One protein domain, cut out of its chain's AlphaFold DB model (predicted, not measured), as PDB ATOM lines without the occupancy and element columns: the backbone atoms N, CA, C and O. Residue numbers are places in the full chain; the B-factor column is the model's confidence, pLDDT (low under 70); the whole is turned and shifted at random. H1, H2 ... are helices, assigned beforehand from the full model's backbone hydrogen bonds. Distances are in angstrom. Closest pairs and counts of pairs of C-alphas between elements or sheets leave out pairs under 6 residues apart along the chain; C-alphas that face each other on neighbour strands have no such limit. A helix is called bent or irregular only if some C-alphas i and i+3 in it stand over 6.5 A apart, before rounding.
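Overview. This is residues 386 to 520 of the 618 residues of the protein "AaceriAER107Wp" of Ashbya aceri (UniProt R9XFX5). Look for an elongated body in which three helices, H4, H5 and H6, run side by side as an up-and-down bundle, each against the one before, with H1 and H3 as an antiparallel pair toward one end. Residues 415 to 420 stick out, and the last stretch runs back along H4 to little H7, which packs on H4. You have 135 printed residues, seven named helices, H1 to H7 in chain order, and no named strand: all helix. The whole is compact, radius of gyration of the C-alphas 15.2 A, spanning 51 by 31 by 28 A.

Arrangement. Start at H1, residues 386 to 407, kinked by 44 degrees near residue 397 and only just irregular, C-alphas 402 and 405 being 6.6 A apart. Its residues 403 to 407 alone touch H3, residues 423 to 432, closest C-alphas Tyr 407 and Ser 423, 5.8 A. H2, residues 412 to 415, is close to H3 but not clearly touching, at 8.0 A. H4, residues 439 to 463, forms a hairpin with H5, residues 468 to 482, closest C-alphas Leu 457 and Ala 471, 6.5 A. H3 touches H5 at its residues 478 to 482 alone, closest C-alphas Leu 424 and Gly 482, 5.5 A. H6, residues 488 to 502, forms a hairpin with H5, only just touching with 3 pairs of C-alphas within 8 A, closest Arg 472 and Leu 501, 6.8 A. H6 touches H4 at a shallow tilt of 12 degrees, the same way, closest C-alphas Asn 454 and Thr 497, 6.8 A. H7, residues 515 to 518, touches H4, closest C-alphas Ala 448 and Leu 515, 6.3 A. Each O i to N i+4 pair is within hydrogen-bond range in H3, H4, H5 and H6, and 13 of 18 in H1; H2 and H7 are too short for one.

Along the chain. Find C-alpha 386 at (28.757, -0.074, 3.862), where H1 begins its 29.2 A. H4 covers 36.3 A, H5 21.1 A, H6 21.3 A; H7 ends at C-alpha 518, (22.390, 19.552, 9.378).

Size, cuts and confidence. The C-alphas farthest apart, Thr 386 and Arg 466, are 51.9 A apart. The printed part has no cut; the link H6 to H7 is long. Residues 417, 419 to 421 and 505 are under 70 in pLDDT.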
ATOM      1  N   THR A 386      29.699   0.657   3.002       87.75
ATOM      2  CA  THR A 386      28.757  -0.074   3.862       87.75
ATOM      3  C   THR A 386      29.026   0.197   5.341       87.75
ATOM      4  O   THR A 386      28.084   0.278   6.132       87.75
ATOM      5  N   THR A 387      30.295   0.375   5.729       88.69
ATOM      6  CA  THR A 387      30.650   0.753   7.102       88.69
ATOM      7  C   THR A 387      30.164   2.155   7.443       88.69
ATOM      8  O   THR A 387      29.604   2.345   8.525       88.69
ATOM      9  N   GLU A 388      30.290   3.103   6.509       88.88
ATOM     10  CA  GLU A 388      29.752   4.454   6.658       88.88
ATOM     11  C   GLU A 388      28.220   4.449   6.724       88.88
ATOM     12  O   GLU A 388      27.633   5.141   7.554       88.88
ATOM     13  N   ASP A 389      27.546   3.643   5.905       89.06
ATOM     14  CA  ASP A 389      26.087   3.518   5.945       89.06
ATOM     15  C   ASP A 389      25.587   2.967   7.288       89.06
ATOM     16  O   ASP A 389      24.579   3.437   7.828       89.06
ATOM     17  N   ILE A 390      26.281   1.974   7.851       90.19
ATOM     18  CA  ILE A 390      25.942   1.404   9.161       90.19
ATOM     19  C   ILE A 390      26.170   2.440  10.266       90.19
ATOM     20  O   ILE A 390      25.303   2.604  11.131       90.19
ATOM     21  N   SER A 391      27.290   3.168  10.235       89.88
ATOM     22  CA  SER A 391      27.573   4.187  11.245       89.88
ATOM     23  C   SER A 391      26.590   5.360  11.161       89.88
ATOM     24  O   SER A 391      26.041   5.757  12.188       89.88
ATOM     25  N   ARG A 392      26.245   5.837   9.957       87.44
ATOM     26  CA  ARG A 392      25.211   6.869   9.735       87.44
ATOM     27  C   ARG A 392      23.849   6.464  10.296       87.44
ATOM     28  O   ARG A 392      23.163   7.291  10.887       87.44
ATOM     29  N   ARG A 393      23.433   5.208  10.101       87.31
ATOM     30  CA  ARG A 393      22.082   4.752  10.477       87.31
ATOM     31  C   ARG A 393      21.929   4.408  11.951       87.31
ATOM     32  O   ARG A 393      20.856   4.634  12.499       87.31
ATOM     33  N   TYR A 394      22.954   3.821  12.568       87.56
ATOM     34  CA  TYR A 394      22.835   3.259  13.917       87.56
ATOM     35  C   TYR A 394      23.696   3.988  14.946       87.56
ATOM     36  O   TYR A 394      23.215   4.272  16.038       87.56
ATOM     37  N   LEU A 395      24.948   4.305  14.608       89.81
ATOM     38  CA  LEU A 395      25.870   4.937  15.552       89.81
ATOM     39  C   LEU A 395      25.559   6.427  15.724       89.81
ATOM     40  O   LEU A 395      25.476   6.905  16.849       89.81
ATOM     41  N   LEU A 396      25.368   7.153  14.620       89.25
ATOM     42  CA  LEU A 396      25.213   8.608  14.624       89.25
ATOM     43  C   LEU A 396      24.001   9.097  15.449       89.25
ATOM     44  O   LEU A 396      24.202   9.994  16.267       89.25
ATOM     45  N   PRO A 397      22.783   8.523  15.329       88.25
ATOM     46  CA  PRO A 397      21.653   8.947  16.160       88.25
ATOM     47  C   PRO A 397      21.919   8.699  17.651       88.25
ATOM     48  O   PRO A 397      21.795   9.606  18.468       88.25
ATOM     49  N   ASN A 398      22.397   7.496  17.993       87.69
ATOM     50  CA  ASN A 398      22.742   7.129  19.367       87.69
ATOM     51  C   ASN A 398      23.832   8.040  19.954       87.69
ATOM     52  O   ASN A 398      23.782   8.382  21.137       87.69
ATOM     53  N   PHE A 399      24.813   8.435  19.140       89.69
ATOM     54  CA  PHE A 399      25.884   9.343  19.535       89.69
ATOM     55  C   PHE A 399      25.334  10.725  19.905       89.69
ATOM     56  O   PHE A 399      25.652  11.242  20.978       89.69
ATOM     57  N   ILE A 400      24.483  11.308  19.058       88.31
ATOM     58  CA  ILE A 400      23.897  12.635  19.295       88.31
ATOM     59  C   ILE A 400      22.973  12.615  20.523       88.31
ATOM     60  O   ILE A 400      23.177  13.417  21.438       88.31
ATOM     61  N   ASP A 401      22.053  11.652  20.617       86.38
ATOM     62  CA  ASP A 401      21.083  11.551  21.720       86.38
ATOM     63  C   ASP A 401      21.752  11.331  23.091       86.38
ATOM     64  O   ASP A 401      21.282  11.794  24.137       86.38
ATOM     65  N   GLN A 402      22.851  10.568  23.128       87.69
ATOM     66  CA  GLN A 402      23.544  10.264  24.380       87.69
ATOM     67  C   GLN A 402      24.537  11.347  24.789       87.69
ATOM     68  O   GLN A 402      24.659  11.602  25.987       87.69
ATOM     69  N   LEU A 403      25.266  11.939  23.837       87.75
ATOM     70  CA  LEU A 403      26.379  12.843  24.125       87.75
ATOM     71  C   LEU A 403      26.042  14.314  23.884       87.75
ATOM     72  O   LEU A 403      26.261  15.125  24.781       87.75
ATOM     73  N   TRP A 404      25.511  14.672  22.712       87.38
ATOM     74  CA  TRP A 404      25.275  16.077  22.366       87.38
ATOM     75  C   TRP A 404      24.202  16.707  23.259       87.38
ATOM     76  O   TRP A 404      24.452  17.736  23.874       87.38
ATOM     77  N   GLU A 405      23.044  16.061  23.412       82.56
ATOM     78  CA  GLU A 405      21.933  16.630  24.193       82.56
ATOM     79  C   GLU A 405      22.191  16.673  25.708       82.56
ATOM     80  O   GLU A 405      21.593  17.483  26.415       82.56
ATOM     81  N   LYS A 406      23.050  15.783  26.226       84.06
ATOM     82  CA  LYS A 406      23.223  15.579  27.677       84.06
ATOM     83  C   LYS A 406      24.525  16.126  28.242       84.06
ATOM     84  O   LYS A 406      24.539  16.516  29.405       84.06
ATOM     85  N   TYR A 407      25.606  16.086  27.467       84.44
ATOM     86  CA  TYR A 407      26.953  16.396  27.954       84.44
ATOM     87  C   TYR A 407      27.560  17.632  27.289       84.44
ATOM     88  O   TYR A 407      28.454  18.244  27.868       84.44
ATOM     89  N   PHE A 408      27.113  18.023  26.093       86.38
ATOM     90  CA  PHE A 408      27.702  19.164  25.398       86.38
ATOM     91  C   PHE A 408      27.078  20.497  25.838       86.38
ATOM     92  O   PHE A 408      26.200  21.047  25.176       86.38
ATOM     93  N   ASP A 409      27.579  21.041  26.947       83.94
ATOM     94  CA  ASP A 409      27.264  22.401  27.399       83.94
ATOM     95  C   ASP A 409      28.530  23.143  27.860       83.94
ATOM     96  O   ASP A 409      28.867  23.073  29.041       83.94
ATOM     97  N   PRO A 410      29.208  23.885  26.955       82.94
ATOM     98  CA  PRO A 410      30.398  24.674  27.280       82.94
ATOM     99  C   PRO A 410      30.168  25.811  28.297       82.94
ATOM    100  O   PRO A 410      31.128  26.441  28.752       82.94
ATOM    101  N   THR A 411      28.906  26.165  28.584       82.12
ATOM    102  CA  THR A 411      28.585  27.208  29.572       82.12
ATOM    103  C   THR A 411      28.645  26.678  30.997       82.12
ATOM    104  O   THR A 411      28.981  27.429  31.911       82.12
ATOM    105  N   PHE A 412      28.434  25.376  31.185       80.94
ATOM    106  CA  PHE A 412      28.514  24.746  32.492       80.94
ATOM    107  C   PHE A 412      29.939  24.787  33.069       80.94
ATOM    108  O   PHE A 412      30.115  25.087  34.249       80.94
ATOM    109  N   GLU A 413      30.986  24.597  32.252       78.25
ATOM    110  CA  GLU A 413      32.376  24.703  32.731       78.25
ATOM    111  C   GLU A 413      32.814  26.144  33.016       78.25
ATOM    112  O   GLU A 413      33.803  26.361  33.719       78.25
ATOM    113  N   LEU A 414      32.105  27.143  32.476       77.38
ATOM    114  CA  LEU A 414      32.319  28.542  32.855       77.38
ATOM    115  C   LEU A 414      31.803  28.822  34.273       77.38
ATOM    116  O   LEU A 414      32.376  29.663  34.967       77.38
ATOM    117  N   GLU A 415      30.750  28.126  34.705       80.25
ATOM    118  CA  GLU A 415      30.192  28.238  36.055       80.25
ATOM    119  C   GLU A 415      30.968  27.388  37.073       80.25
ATOM    120  O   GLU A 415      31.249  27.863  38.178       80.25
ATOM    121  N   ASP A 416      31.367  26.168  36.692       78.38
ATOM    122  CA  ASP A 416      32.186  25.266  37.507       78.38
ATOM    123  C   ASP A 416      33.442  24.772  36.751       78.38
ATOM    124  O   ASP A 416      33.403  23.751  36.056       78.38
ATOM    125  N   PRO A 417      34.604  25.429  36.935       69.94
ATOM    126  CA  PRO A 417      35.849  25.055  36.264       69.94
ATOM    127  C   PRO A 417      36.464  23.739  36.775       69.94
ATOM    128  O   PRO A 417      37.488  23.303  36.247       69.94
ATOM    129  N   THR A 418      35.898  23.112  37.816       72.00
ATOM    130  CA  THR A 418      36.338  21.791  38.298       72.00
ATOM    131  C   THR A 418      35.578  20.632  37.657       72.00
ATOM    132  O   THR A 418      35.964  19.475  37.843       72.00
ATOM    133  N   CYS A 419      34.532  20.922  36.879       69.12
ATOM    134  CA  CYS A 419      33.742  19.904  36.213       69.12
ATOM    135  C   CYS A 419      34.501  19.277  35.032       69.12
ATOM    136  O   CYS A 419      34.928  19.961  34.103       69.12
ATOM    137  N   THR A 420      34.638  17.950  35.050       62.28
ATOM    138  CA  THR A 420      35.190  17.154  33.940       62.28
ATOM    139  C   THR A 420      34.114  16.490  33.078       62.28
ATOM    140  O   THR A 420      34.426  15.979  32.006       62.28
ATOM    141  N   ASP A 421      32.858  16.503  33.531       65.19
ATOM    142  CA  ASP A 421      31.731  15.742  32.970       65.19
ATOM    143  C   ASP A 421      30.861  16.583  32.011       65.19
ATOM    144  O   ASP A 421      29.660  16.355  31.892       65.19
ATOM    145  N   GLY A 422      31.461  17.566  31.336       76.62
ATOM    146  CA  GLY A 422      30.785  18.470  30.400       76.62
ATOM    147  C   GLY A 422      31.197  18.270  28.939       76.62
ATOM    148  O   GLY A 422      31.446  17.164  28.454       76.62
ATOM    149  N   SER A 423      31.339  19.374  28.219       84.44
ATOM    150  CA  SER A 423      31.750  19.421  26.821       84.44
ATOM    151  C   SER A 423      33.162  18.862  26.574       84.44
ATOM    152  O   SER A 423      33.415  18.314  25.504       84.44
ATOM    153  N   LEU A 424      34.072  18.887  27.559       84.12
ATOM    154  CA  LEU A 424      35.378  18.210  27.445       84.12
ATOM    155  C   LEU A 424      35.239  16.680  27.368       84.12
ATOM    156  O   LEU A 424      35.967  16.032  26.613       84.12
ATOM    157  N   TYR A 425      34.275  16.104  28.095       87.12
ATOM    158  CA  TYR A 425      33.945  14.682  27.998       87.12
ATOM    159  C   TYR A 425      33.396  14.343  26.607       87.12
ATOM    160  O   TYR A 425      33.823  13.360  25.995       87.12
ATOM    161  N   PHE A 426      32.517  15.196  26.070       88.88
ATOM    162  CA  PHE A 426      32.025  15.082  24.695       88.88
ATOM    163  C   PHE A 426      33.177  15.082  23.678       88.88
ATOM    164  O   PHE A 426      33.253  14.180  22.847       88.88
ATOM    165  N   VAL A 427      34.106  16.042  23.762       86.31
ATOM    166  CA  VAL A 427      35.244  16.153  22.827       86.31
ATOM    167  C   VAL A 427      36.168  14.933  22.916       86.31
ATOM    168  O   VAL A 427      36.608  14.422  21.885       86.31
ATOM    169  N   ALA A 428      36.417  14.412  24.122       85.94
ATOM    170  CA  ALA A 428      37.198  13.189  24.298       85.94
ATOM    171  C   ALA A 428      36.542  11.987  23.597       85.94
ATOM    172  O   ALA A 428      37.220  11.247  22.885       85.94
ATOM    173  N   ARG A 429      35.219  11.829  23.735       87.06
ATOM    174  CA  ARG A 429      34.465  10.747  23.081       87.06
ATOM    175  C   ARG A 429      34.294  10.928  21.580       87.06
ATOM    176  O   ARG A 429      34.303   9.934  20.856       87.06
ATOM    177  N   LEU A 430      34.194  12.165  21.101       87.56
ATOM    178  CA  LEU A 430      34.184  12.474  19.672       87.56
ATOM    179  C   LEU A 430      35.487  12.021  19.000       87.56
ATOM    180  O   LEU A 430      35.444  11.479  17.901       87.56
ATOM    181  N   ARG A 431      36.632  12.195  19.672       84.12
ATOM    182  CA  ARG A 431      37.929  11.704  19.185       84.12
ATOM    183  C   ARG A 431      37.996  10.178  19.172       84.12
ATOM    184  O   ARG A 431      38.452   9.608  18.191       84.12
ATOM    185  N   ASP A 432      37.509   9.516  20.222       84.25
ATOM    186  CA  ASP A 432      37.466   8.046  20.271       84.25
ATOM    187  C   ASP A 432      36.622   7.452  19.118       84.25
ATOM    188  O   ASP A 432      36.849   6.318  18.704       84.25
ATOM    189  N   CYS A 433      35.659   8.221  18.591       85.56
ATOM    190  CA  CYS A 433      34.780   7.828  17.487       85.56
ATOM    191  C   CYS A 433      35.181   8.422  16.122       85.56
ATOM    192  O   CYS A 433      34.434   8.240  15.160       85.56
ATOM    193  N   GLU A 434      36.324   9.112  16.004       84.19
ATOM    194  CA  GLU A 434      36.770   9.749  14.749       84.19
ATOM    195  C   GLU A 434      36.898   8.722  13.613       84.19
ATOM    196  O   GLU A 434      36.420   8.964  12.511       84.19
ATOM    197  N   ASP A 435      37.426   7.530  13.910       83.94
ATOM    198  CA  ASP A 435      37.567   6.435  12.943       83.94
ATOM    199  C   ASP A 435      36.250   5.687  12.646       83.94
ATOM    200  O   ASP A 435      36.198   4.840  11.756       83.94
ATOM    201  N   LEU A 436      35.167   5.941  13.382       84.25
ATOM    202  CA  LEU A 436      33.872   5.272  13.172       84.25
ATOM    203  C   LEU A 436      32.861   6.167  12.455       84.25
ATOM    204  O   LEU A 436      31.962   5.667  11.773       84.25
ATOM    205  N   LEU A 437      32.994   7.480  12.623       85.56
ATOM    206  CA  LEU A 437      32.123   8.463  12.001       85.56
ATOM    207  C   LEU A 437      32.608   8.784  10.582       85.56
ATOM    208  O   LEU A 437      33.810   8.940  10.363       85.56
ATOM    209  N   PRO A 438      31.695   8.931   9.609       84.75
ATOM    210  CA  PRO A 438      32.099   9.340   8.279       84.75
ATOM    211  C   PRO A 438      32.583  10.797   8.270       84.75
ATOM    212  O   PRO A 438      32.174  11.635   9.084       84.75
ATOM    213  N   SER A 439      33.485  11.101   7.332       86.50
ATOM    214  CA  SER A 439      34.253  12.357   7.328       86.50
ATOM    215  C   SER A 439      33.372  13.613   7.283       86.50
ATOM    216  O   SER A 439      33.697  14.623   7.910       86.50
ATOM    217  N   ASN A 440      32.247  13.566   6.563       86.56
ATOM    218  CA  ASN A 440      31.347  14.713   6.394       86.56
ATOM    219  C   ASN A 440      30.555  15.012   7.678       86.56
ATOM    220  O   ASN A 440      30.404  16.166   8.087       86.56
ATOM    221  N   GLU A 441      30.069  13.965   8.335       87.38
ATOM    222  CA  GLU A 441      29.297  14.022   9.574       87.38
ATOM    223  C   GLU A 441      30.190  14.497  10.715       87.38
ATOM    224  O   GLU A 441      29.820  15.414  11.448       87.38
ATOM    225  N   TYR A 442      31.407  13.954  10.804       89.00
ATOM    226  CA  TYR A 442      32.410  14.400  11.761       89.00
ATOM    227  C   TYR A 442      32.719  15.897  11.606       89.00
ATOM    228  O   TYR A 442      32.710  16.639  12.588       89.00
ATOM    229  N   GLN A 443      32.927  16.377  10.373       87.62
ATOM    230  CA  GLN A 443      33.146  17.804  10.108       87.62
ATOM    231  C   GLN A 443      31.935  18.668  10.478       87.62
ATOM    232  O   GLN A 443      32.102  19.787  10.964       87.62
ATOM    233  N   THR A 444      30.720  18.157  10.283       88.69
ATOM    234  CA  THR A 444      29.484  18.862  10.646       88.69
ATOM    235  C   THR A 444      29.343  18.989  12.165       88.69
ATOM    236  O   THR A 444      29.056  20.080  12.660       88.69
ATOM    237  N   ILE A 445      29.636  17.919  12.912       89.25
ATOM    238  CA  ILE A 445      29.678  17.941  14.382       89.25
ATOM    239  C   ILE A 445      30.768  18.901  14.866       89.25
ATOM    240  O   ILE A 445      30.519  19.734  15.736       89.25
ATOM    241  N   LEU A 446      31.961  18.850  14.268       87.81
ATOM    242  CA  LEU A 446      33.053  19.762  14.596       87.81
ATOM    243  C   LEU A 446      32.638  21.227  14.394       87.81
ATOM    244  O   LEU A 446      32.866  22.069  15.263       87.81
ATOM    245  N   ARG A 447      31.999  21.530  13.261       88.56
ATOM    246  CA  ARG A 447      31.484  22.868  12.966       88.56
ATOM    247  C   ARG A 447      30.479  23.317  14.024       88.56
ATOM    248  O   ARG A 447      30.565  24.459  14.454       88.56
ATOM    249  N   ALA A 448      29.592  22.434  14.477       88.12
ATOM    250  CA  ALA A 448      28.632  22.730  15.540       88.12
ATOM    251  C   ALA A 448      29.312  23.040  16.882       88.12
ATOM    252  O   ALA A 448      28.946  23.996  17.565       88.12
ATOM    253  N   VAL A 449      30.349  22.274  17.239       89.50
ATOM    254  CA  VAL A 449      31.157  22.541  18.438       89.50
ATOM    255  C   VAL A 449      31.769  23.939  18.357       89.50
ATOM    256  O   VAL A 449      31.598  24.739  19.273       89.50
ATOM    257  N   PHE A 450      32.433  24.288  17.252       89.00
ATOM    258  CA  PHE A 450      33.028  25.622  17.118       89.00
ATOM    259  C   PHE A 450      31.987  26.735  16.995       89.00
ATOM    260  O   PHE A 450      32.246  27.843  17.457       89.00
ATOM    261  N   ASP A 451      30.819  26.469  16.418       88.94
ATOM    262  CA  ASP A 451      29.722  27.431  16.331       88.94
ATOM    263  C   ASP A 451      29.226  27.846  17.724       88.94
ATOM    264  O   ASP A 451      29.190  29.037  18.044       88.94
ATOM    265  N   THR A 452      28.986  26.873  18.609       86.88
ATOM    266  CA  THR A 452      28.578  27.151  19.996       86.88
ATOM    267  C   THR A 452      29.660  27.882  20.795       86.88
ATOM    268  O   THR A 452      29.351  28.854  21.488       86.88
ATOM    269  N   LEU A 453      30.935  27.496  20.652       88.69
ATOM    270  CA  LEU A 453      32.059  28.216  21.262       88.69
ATOM    271  C   LEU A 453      32.142  29.664  20.751       88.69
ATOM    272  O   LEU A 453      32.291  30.597  21.540       88.69
ATOM    273  N   ASN A 454      31.996  29.877  19.441       88.81
ATOM    274  CA  ASN A 454      32.008  31.208  18.834       88.81
ATOM    275  C   ASN A 454      30.831  32.072  19.289       88.81
ATOM    276  O   ASN A 454      31.001  33.277  19.479       88.81
ATOM    277  N   ARG A 455      29.655  31.471  19.495       87.75
ATOM    278  CA  ARG A 455      28.487  32.152  20.060       87.75
ATOM    279  C   ARG A 455      28.778  32.665  21.467       87.75
ATOM    280  O   ARG A 455      28.538  33.839  21.742       87.75
ATOM    281  N   ILE A 456      29.361  31.827  22.329       87.06
ATOM    282  CA  ILE A 456      29.749  32.211  23.698       87.06
ATOM    283  C   ILE A 456      30.783  33.342  23.667       87.06
ATOM    284  O   ILE A 456      30.619  34.350  24.351       87.06
ATOM    285  N   LEU A 457      31.819  33.228  22.829       86.88
ATOM    286  CA  LEU A 457      32.853  34.258  22.700       86.88
ATOM    287  C   LEU A 457      32.295  35.593  22.180       86.88
ATOM    288  O   LEU A 457      32.684  36.653  22.672       86.88
ATOM    289  N   TYR A 458      31.366  35.560  21.221       87.38
ATOM    290  CA  TYR A 458      30.703  36.763  20.713       87.38
ATOM    291  C   TYR A 458      29.802  37.410  21.774       87.38
ATOM    292  O   TYR A 458      29.865  38.625  21.969       87.38
ATOM    293  N   GLN A 459      29.018  36.618  22.513       86.81
ATOM    294  CA  GLN A 459      28.222  37.114  23.640       86.81
ATOM    295  C   GLN A 459      29.120  37.748  24.710       86.81
ATOM    296  O   GLN A 459      28.839  38.852  25.180       86.81
ATOM    297  N   TRP A 460      30.243  37.110  25.046       87.69
ATOM    298  CA  TRP A 460      31.210  37.649  25.999       87.69
ATOM    299  C   TRP A 460      31.779  38.994  25.527       87.69
ATOM    300  O   TRP A 460      31.853  39.939  26.313       87.69
ATOM    301  N   HIS A 461      32.097  39.125  24.235       85.44
ATOM    302  CA  HIS A 461      32.529  40.395  23.651       85.44
ATOM    303  C   HIS A 461      31.442  41.482  23.727       85.44
ATOM    304  O   HIS A 461      31.739  42.618  24.105       85.44
ATOM    305  N   LEU A 462      30.186  41.134  23.419       86.38
ATOM    306  CA  LEU A 462      29.050  42.058  23.428       86.38
ATOM    307  C   LEU A 462      28.754  42.602  24.836       86.38
ATOM    308  O   LEU A 462      28.523  43.800  25.000       86.38
ATOM    309  N   PHE A 463      28.775  41.734  25.853       85.25
ATOM    310  CA  PHE A 463      28.456  42.109  27.235       85.25
ATOM    311  C   PHE A 463      29.660  42.660  28.015       85.25
ATOM    312  O   PHE A 463      29.480  43.505  28.894       85.25
ATOM    313  N   CYS A 464      30.887  42.226  27.705       83.56
ATOM    314  CA  CYS A 464      32.106  42.663  28.388       83.56
ATOM    315  C   CYS A 464      33.261  42.943  27.401       83.56
ATOM    316  O   CYS A 464      34.221  42.174  27.312       83.56
ATOM    317  N   PRO A 465      33.265  44.106  26.721       75.81
ATOM    318  CA  PRO A 465      34.311  44.451  25.751       75.81
ATOM    319  C   PRO A 465      35.707  44.620  26.381       75.81
ATOM    320  O   PRO A 465      36.718  44.552  25.688       75.81
ATOM    321  N   ARG A 466      35.790  44.823  27.706       74.12
ATOM    322  CA  ARG A 466      37.061  44.905  28.453       74.12
ATOM    323  C   ARG A 466      37.621  43.532  28.860       74.12
ATOM    324  O   ARG A 466      38.782  43.466  29.249       74.12
ATOM    325  N   GLY A 467      36.832  42.460  28.743       76.94
ATOM    326  CA  GLY A 467      37.180  41.087  29.138       76.94
ATOM    327  C   GLY A 467      37.832  40.239  28.038       76.94
ATOM    328  O   GLY A 467      37.945  39.027  28.187       76.94
ATOM    329  N   ALA A 468      38.284  40.834  26.927       79.25
ATOM    330  CA  ALA A 468      38.814  40.086  25.779       79.25
ATOM    331  C   ALA A 468      40.019  39.179  26.118       79.25
ATOM    332  O   ALA A 468      40.185  38.106  25.537       79.25
ATOM    333  N   ALA A 469      40.856  39.580  27.082       83.00
ATOM    334  CA  ALA A 469      41.985  38.770  27.539       83.00
ATOM    335  C   ALA A 469      41.541  37.506  28.301       83.00
ATOM    336  O   ALA A 469      42.183  36.458  28.186       83.00
ATOM    337  N   GLU A 470      40.437  37.590  29.046       85.19
ATOM    338  CA  GLU A 470      39.853  36.470  29.791       85.19
ATOM    339  C   GLU A 470      39.201  35.478  28.826       85.19
ATOM    340  O   GLU A 470      39.516  34.292  28.877       85.19
ATOM    341  N   ALA A 471      38.422  35.976  27.858       85.25
ATOM    342  CA  ALA A 471      37.825  35.162  26.800       85.25
ATOM    343  C   ALA A 471      38.885  34.393  25.989       85.25
ATOM    344  O   ALA A 471      38.746  33.195  25.737       85.25
ATOM    345  N   ARG A 472      40.003  35.051  25.639       86.06
ATOM    346  CA  ARG A 472      41.136  34.402  24.959       86.06
ATOM    347  C   ARG A 472      41.810  33.341  25.828       86.06
ATOM    348  O   ARG A 472      42.207  32.296  25.318       86.06
ATOM    349  N   SER A 473      41.966  33.610  27.121       86.88
ATOM    350  CA  SER A 473      42.578  32.661  28.056       86.88
ATOM    351  C   SER A 473      41.694  31.430  28.256       86.88
ATOM    352  O   SER A 473      42.211  30.316  28.226       86.88
ATOM    353  N   TRP A 474      40.377  31.618  28.369       87.88
ATOM    354  CA  TRP A 474      39.404  30.529  28.441       87.88
ATOM    355  C   TRP A 474      39.396  29.682  27.167       87.88
ATOM    356  O   TRP A 474      39.530  28.466  27.252       87.88
ATOM    357  N   PHE A 475      39.335  30.303  25.983       88.19
ATOM    358  CA  PHE A 475      39.366  29.559  24.722       88.19
ATOM    359  C   PHE A 475      40.662  28.751  24.571       88.19
ATOM    360  O   PHE A 475      40.632  27.573  24.224       88.19
ATOM    361  N   ASN A 476      41.815  29.346  24.898       88.12
ATOM    362  CA  ASN A 476      43.090  28.628  24.883       88.12
ATOM    363  C   ASN A 476      43.107  27.463  25.880       88.12
ATOM    364  O   ASN A 476      43.630  26.400  25.558       88.12
ATOM    365  N   TRP A 477      42.550  27.648  27.080       88.38
ATOM    366  CA  TRP A 477      42.396  26.568  28.053       88.38
ATOM    367  C   TRP A 477      41.507  25.445  27.505       88.38
ATOM    368  O   TRP A 477      41.913  24.289  27.556       88.38
ATOM    369  N   TYR A 478      40.360  25.778  26.910       86.75
ATOM    370  CA  TYR A 478      39.436  24.811  26.322       86.75
ATOM    371  C   TYR A 478      40.108  23.972  25.232       86.75
ATOM    372  O   TYR A 478      40.073  22.742  25.266       86.75
ATOM    373  N   ILE A 479      40.798  24.633  24.296       87.19
ATOM    374  CA  ILE A 479      41.503  23.950  23.208       87.19
ATOM    375  C   ILE A 479      42.635  23.073  23.739       87.19
ATOM    376  O   ILE A 479      42.766  21.929  23.312       87.19
ATOM    377  N   ASN A 480      43.420  23.569  24.696       86.50
ATOM    378  CA  ASN A 480      44.515  22.796  25.280       86.50
ATOM    379  C   ASN A 480      44.023  21.592  26.095       86.50
ATOM    380  O   ASN A 480      44.750  20.606  26.173       86.50
ATOM    381  N   SER A 481      42.832  21.673  26.690       82.00
ATOM    382  CA  SER A 481      42.225  20.592  27.476       82.00
ATOM    383  C   SER A 481      41.512  19.549  26.606       82.00
ATOM    384  O   SER A 481      41.537  18.368  26.935       82.00
ATOM    385  N   GLY A 482      40.874  19.961  25.505       78.38
ATOM    386  CA  GLY A 482      40.082  19.069  24.647       78.38
ATOM    387  C   GLY A 482      40.838  18.496  23.443       78.38
ATOM    388  O   GLY A 482      40.633  17.341  23.074       78.38
ATOM    389  N   PHE A 483      41.739  19.268  22.827       81.69
ATOM    390  CA  PHE A 483      42.354  18.938  21.536       81.69
ATOM    391  C   PHE A 483      43.861  18.680  21.669       81.69
ATOM    392  O   PHE A 483      44.707  19.478  21.259       81.69
ATOM    393  N   HIS A 484      44.220  17.526  22.231       70.00
ATOM    394  CA  HIS A 484      45.601  17.042  22.227       70.00
ATOM    395  C   HIS A 484      45.946  16.449  20.847       70.00
ATOM    396  O   HIS A 484      45.453  15.377  20.515       70.00
ATOM    397  N   ALA A 485      46.794  17.141  20.072       72.06
ATOM    398  CA  ALA A 485      47.193  16.818  18.687       72.06
ATOM    399  C   ALA A 485      46.063  16.952  17.635       72.06
ATOM    400  O   ALA A 485      45.576  15.951  17.119       72.06
ATOM    401  N   PRO A 486      45.655  18.189  17.290       78.06
ATOM    402  CA  PRO A 486      44.493  18.412  16.442       78.06
ATOM    403  C   PRO A 486      44.699  18.057  14.960       78.06
ATOM    404  O   PRO A 486      45.741  18.363  14.373       78.06
ATOM    405  N   THR A 487      43.662  17.499  14.333       79.06
ATOM    406  CA  THR A 487      43.589  17.216  12.886       79.06
ATOM    407  C   THR A 487      43.610  18.521  12.069       79.06
ATOM    408  O   THR A 487      43.280  19.600  12.565       79.06
ATOM    409  N   SER A 488      43.973  18.465  10.782       80.62
ATOM    410  CA  SER A 488      44.049  19.648   9.901       80.62
ATOM    411  C   SER A 488      42.752  20.477   9.861       80.62
ATOM    412  O   SER A 488      42.818  21.709   9.877       80.62
ATOM    413  N   ALA A 489      41.588  19.818   9.880       79.94
ATOM    414  CA  ALA A 489      40.272  20.456   9.960       79.94
ATOM    415  C   ALA A 489      40.056  21.187  11.299       79.94
ATOM    416  O   ALA A 489      39.633  22.342  11.318       79.94
ATOM    417  N   GLN A 490      40.441  20.562  12.415       85.56
ATOM    418  CA  GLN A 490      40.377  21.168  13.748       85.56
ATOM    419  C   GLN A 490      41.286  22.401  13.839       85.56
ATOM    420  O   GLN A 490      40.868  23.454  14.309       85.56
ATOM    421  N   ILE A 491      42.514  22.315  13.312       86.31
ATOM    422  CA  ILE A 491      43.452  23.448  13.259       86.31
ATOM    423  C   ILE A 491      42.874  24.611  12.443       86.31
ATOM    424  O   ILE A 491      43.109  25.773  12.784       86.31
ATOM    425  N   HIS A 492      42.158  24.321  11.353       86.81
ATOM    426  CA  HIS A 492      41.525  25.350  10.533       86.81
ATOM    427  C   HIS A 492      40.478  26.136  11.331       86.81
ATOM    428  O   HIS A 492      40.561  27.366  11.380       86.81
ATOM    429  N   GLU A 493      39.561  25.442  12.008       85.81
ATOM    430  CA  GLU A 493      38.531  26.084  12.833       85.81
ATOM    431  C   GLU A 493      39.131  26.810  14.048       85.81
ATOM    432  O   GLU A 493      38.788  27.963  14.296       85.81
ATOM    433  N   ILE A 494      40.134  26.234  14.726       87.62
ATOM    434  CA  ILE A 494      40.854  26.912  15.824       87.62
ATOM    435  C   ILE A 494      41.500  28.219  15.340       87.62
ATOM    436  O   ILE A 494      41.450  29.247  16.011       87.62
ATOM    437  N   LYS A 495      42.125  28.223  14.159       86.62
ATOM    438  CA  LYS A 495      42.709  29.453  13.599       86.62
ATOM    439  C   LYS A 495      41.636  30.473  13.231       86.62
ATOM    440  O   LYS A 495      41.886  31.672  13.344       86.62
ATOM    441  N   ARG A 496      40.468  30.018  12.777       86.44
ATOM    442  CA  ARG A 496      39.330  30.878  12.443       86.44
ATOM    443  C   ARG A 496      38.796  31.589  13.687       86.44
ATOM    444  O   ARG A 496      38.623  32.806  13.643       86.44
ATOM    445  N   THR A 497      38.625  30.875  14.797       86.69
ATOM    446  CA  THR A 497      38.180  31.454  16.073       86.69
ATOM    447  C   THR A 497      39.247  32.343  16.719       86.69
ATOM    448  O   THR A 497      38.928  33.400  17.257       86.69
ATOM    449  N   LEU A 498      40.536  32.002  16.605       85.94
ATOM    450  CA  LEU A 498      41.618  32.872  17.088       85.94
ATOM    451  C   LEU A 498      41.687  34.207  16.330       85.94
ATOM    452  O   LEU A 498      41.878  35.240  16.963       85.94
ATOM    453  N   ARG A 499      41.487  34.207  15.004       85.69
ATOM    454  CA  ARG A 499      41.409  35.448  14.205       85.69
ATOM    455  C   ARG A 499      40.234  36.328  14.624       85.69
ATOM    456  O   ARG A 499      40.372  37.543  14.672       85.69
ATOM    457  N   PHE A 500      39.098  35.720  14.956       84.88
ATOM    458  CA  PHE A 500      37.938  36.443  15.479       84.88
ATOM    459  C   PHE A 500      38.228  37.148  16.806       84.88
ATOM    460  O   PHE A 500      37.815  38.283  17.005       84.88
ATOM    461  N   LEU A 501      38.983  36.506  17.700       81.00
ATOM    462  CA  LEU A 501      39.387  37.112  18.971       81.00
ATOM    463  C   LEU A 501      40.378  38.280  18.803       81.00
ATOM    464  O   LEU A 501      40.534  39.072  19.731       81.00
ATOM    465  N   GLU A 502      41.056  38.387  17.655       82.94
ATOM    466  CA  GLU A 502      41.928  39.521  17.321       82.94
ATOM    467  C   GLU A 502      41.137  40.729  16.793       82.94
ATOM    468  O   GLU A 502      41.469  41.860  17.152       82.94
ATOM    469  N   ASP A 503      40.084  40.501  15.996       79.62
ATOM    470  CA  ASP A 503      39.184  41.543  15.478       79.62
ATOM    471  C   ASP A 503      37.702  41.088  15.488       79.62
ATOM    472  O   ASP A 503      37.207  40.516  14.509       79.62
ATOM    473  N   PRO A 504      36.965  41.330  16.589       71.75
ATOM    474  CA  PRO A 504      35.589  40.867  16.776       71.75
ATOM    475  C   PRO A 504      34.557  41.822  16.148       71.75
ATOM    476  O   PRO A 504      33.644  42.302  16.816       71.75
ATOM    477  N   SER A 505      34.695  42.135  14.858       68.62
ATOM    478  CA  SER A 505      33.798  43.078  14.165       68.62
ATOM    479  C   SER A 505      32.562  42.420  13.535       68.62
ATOM    480  O   SER A 505      31.528  43.075  13.391       68.62
ATOM    481  N   THR A 506      32.626  41.126  13.201       74.81
ATOM    482  CA  THR A 506      31.510  40.365  12.606       74.81
ATOM    483  C   THR A 506      31.319  39.009  13.287       74.81
ATOM    484  O   THR A 506      32.317  38.314  13.502       74.81
ATOM    485  N   PRO A 507      30.074  38.582  13.583       77.50
ATOM    486  CA  PRO A 507      29.816  37.254  14.131       77.50
ATOM    487  C   PRO A 507      30.225  36.172  13.123       77.50
ATOM    488  O   PRO A 507      29.905  36.253  11.938       77.50
ATOM    489  N   ILE A 508      30.964  35.168  13.598       82.25
ATOM    490  CA  ILE A 508      31.394  34.009  12.792       82.25
ATOM    491  C   ILE A 508      30.438  32.814  12.947       82.25
ATOM    492  O   ILE A 508      30.461  31.910  12.108       82.25
ATOM    493  N   HIS A 509      29.613  32.826  13.997       82.31
ATOM    494  CA  HIS A 509      28.622  31.794  14.290       82.31
ATOM    495  C   HIS A 509      27.295  32.061  13.570       82.31
ATOM    496  O   HIS A 509      26.989  33.201  13.214       82.31
ATOM    497  N   ASP A 510      26.515  31.005  13.386       82.50
ATOM    498  CA  ASP A 510      25.170  31.033  12.825       82.50
ATOM    499  C   ASP A 510      24.148  30.714  13.926       82.50
ATOM    500  O   ASP A 510      24.042  29.586  14.396       82.50
ATOM    501  N   GLU A 511      23.372  31.718  14.350       75.12
ATOM    502  CA  GLU A 511      22.376  31.559  15.420       75.12
ATOM    503  C   GLU A 511      21.263  30.551  15.084       75.12
ATOM    504  O   GLU A 511      20.586  30.073  15.995       75.12
ATOM    505  N   GLN A 512      21.063  30.232  13.801       80.00
ATOM    506  CA  GLN A 512      20.036  29.298  13.333       80.00
ATOM    507  C   GLN A 512      20.580  27.892  13.068       80.00
ATOM    508  O   GLN A 512      19.829  27.028  12.611       80.00
ATOM    509  N   PHE A 513      21.869  27.646  13.324       82.12
ATOM    510  CA  PHE A 513      22.473  26.352  13.052       82.12
ATOM    511  C   PHE A 513      21.897  25.266  13.971       82.12
ATOM    512  O   PHE A 513      22.114  25.268  15.184       82.12
ATOM    513  N   ASP A 514      21.192  24.310  13.371       80.62
ATOM    514  CA  ASP A 514      20.704  23.106  14.038       80.62
ATOM    515  C   ASP A 514      21.500  21.887  13.560       80.62
ATOM    516  O   ASP A 514      21.468  21.517  12.382       80.62
ATOM    517  N   LEU A 515      22.211  21.251  14.495       83.50
ATOM    518  CA  LEU A 515      23.025  20.069  14.232       83.50
ATOM    519  C   LEU A 515      22.177  18.878  13.763       83.50
ATOM    520  O   LEU A 515      22.597  18.152  12.864       83.50
ATOM    521  N   VAL A 516      20.984  18.682  14.333       80.81
ATOM    522  CA  VAL A 516      20.119  17.535  14.009       80.81
ATOM    523  C   VAL A 516      19.586  17.669  12.580       80.81
ATOM    524  O   VAL A 516      19.596  16.704  11.812       80.81
ATOM    525  N   ALA A 517      19.197  18.885  12.188       80.12
ATOM    526  CA  ALA A 517      18.819  19.199  10.813       80.12
ATOM    527  C   ALA A 517      20.007  19.093   9.839       80.12
ATOM    528  O   ALA A 517      19.860  18.516   8.762       80.12
ATOM    529  N   ALA A 518      21.189  19.595  10.216       80.38
ATOM    530  CA  ALA A 518      22.390  19.552   9.378       80.38
ATOM    531  C   ALA A 518      22.892  18.123   9.112       80.38
ATOM    532  O   ALA A 518      23.405  17.845   8.030       80.38
ATOM    533  N   LEU A 519      22.710  17.211  10.073       82.06
ATOM    534  CA  LEU A 519      23.033  15.788   9.932       82.06
ATOM    535  C   LEU A 519      21.928  14.974   9.233       82.06
ATOM    536  O   LEU A 519      22.094  13.772   9.039       82.06
ATOM    537  N   GLY A 520      20.798  15.593   8.868       78.06
ATOM    538  CA  GLY A 520      19.661  14.887   8.267       78.06
ATOM    539  C   GLY A 520      18.980  13.893   9.217       78.06
ATOM    540  O   GLY A 520      18.304  12.976   8.760       78.06
TER     541      GLY A 520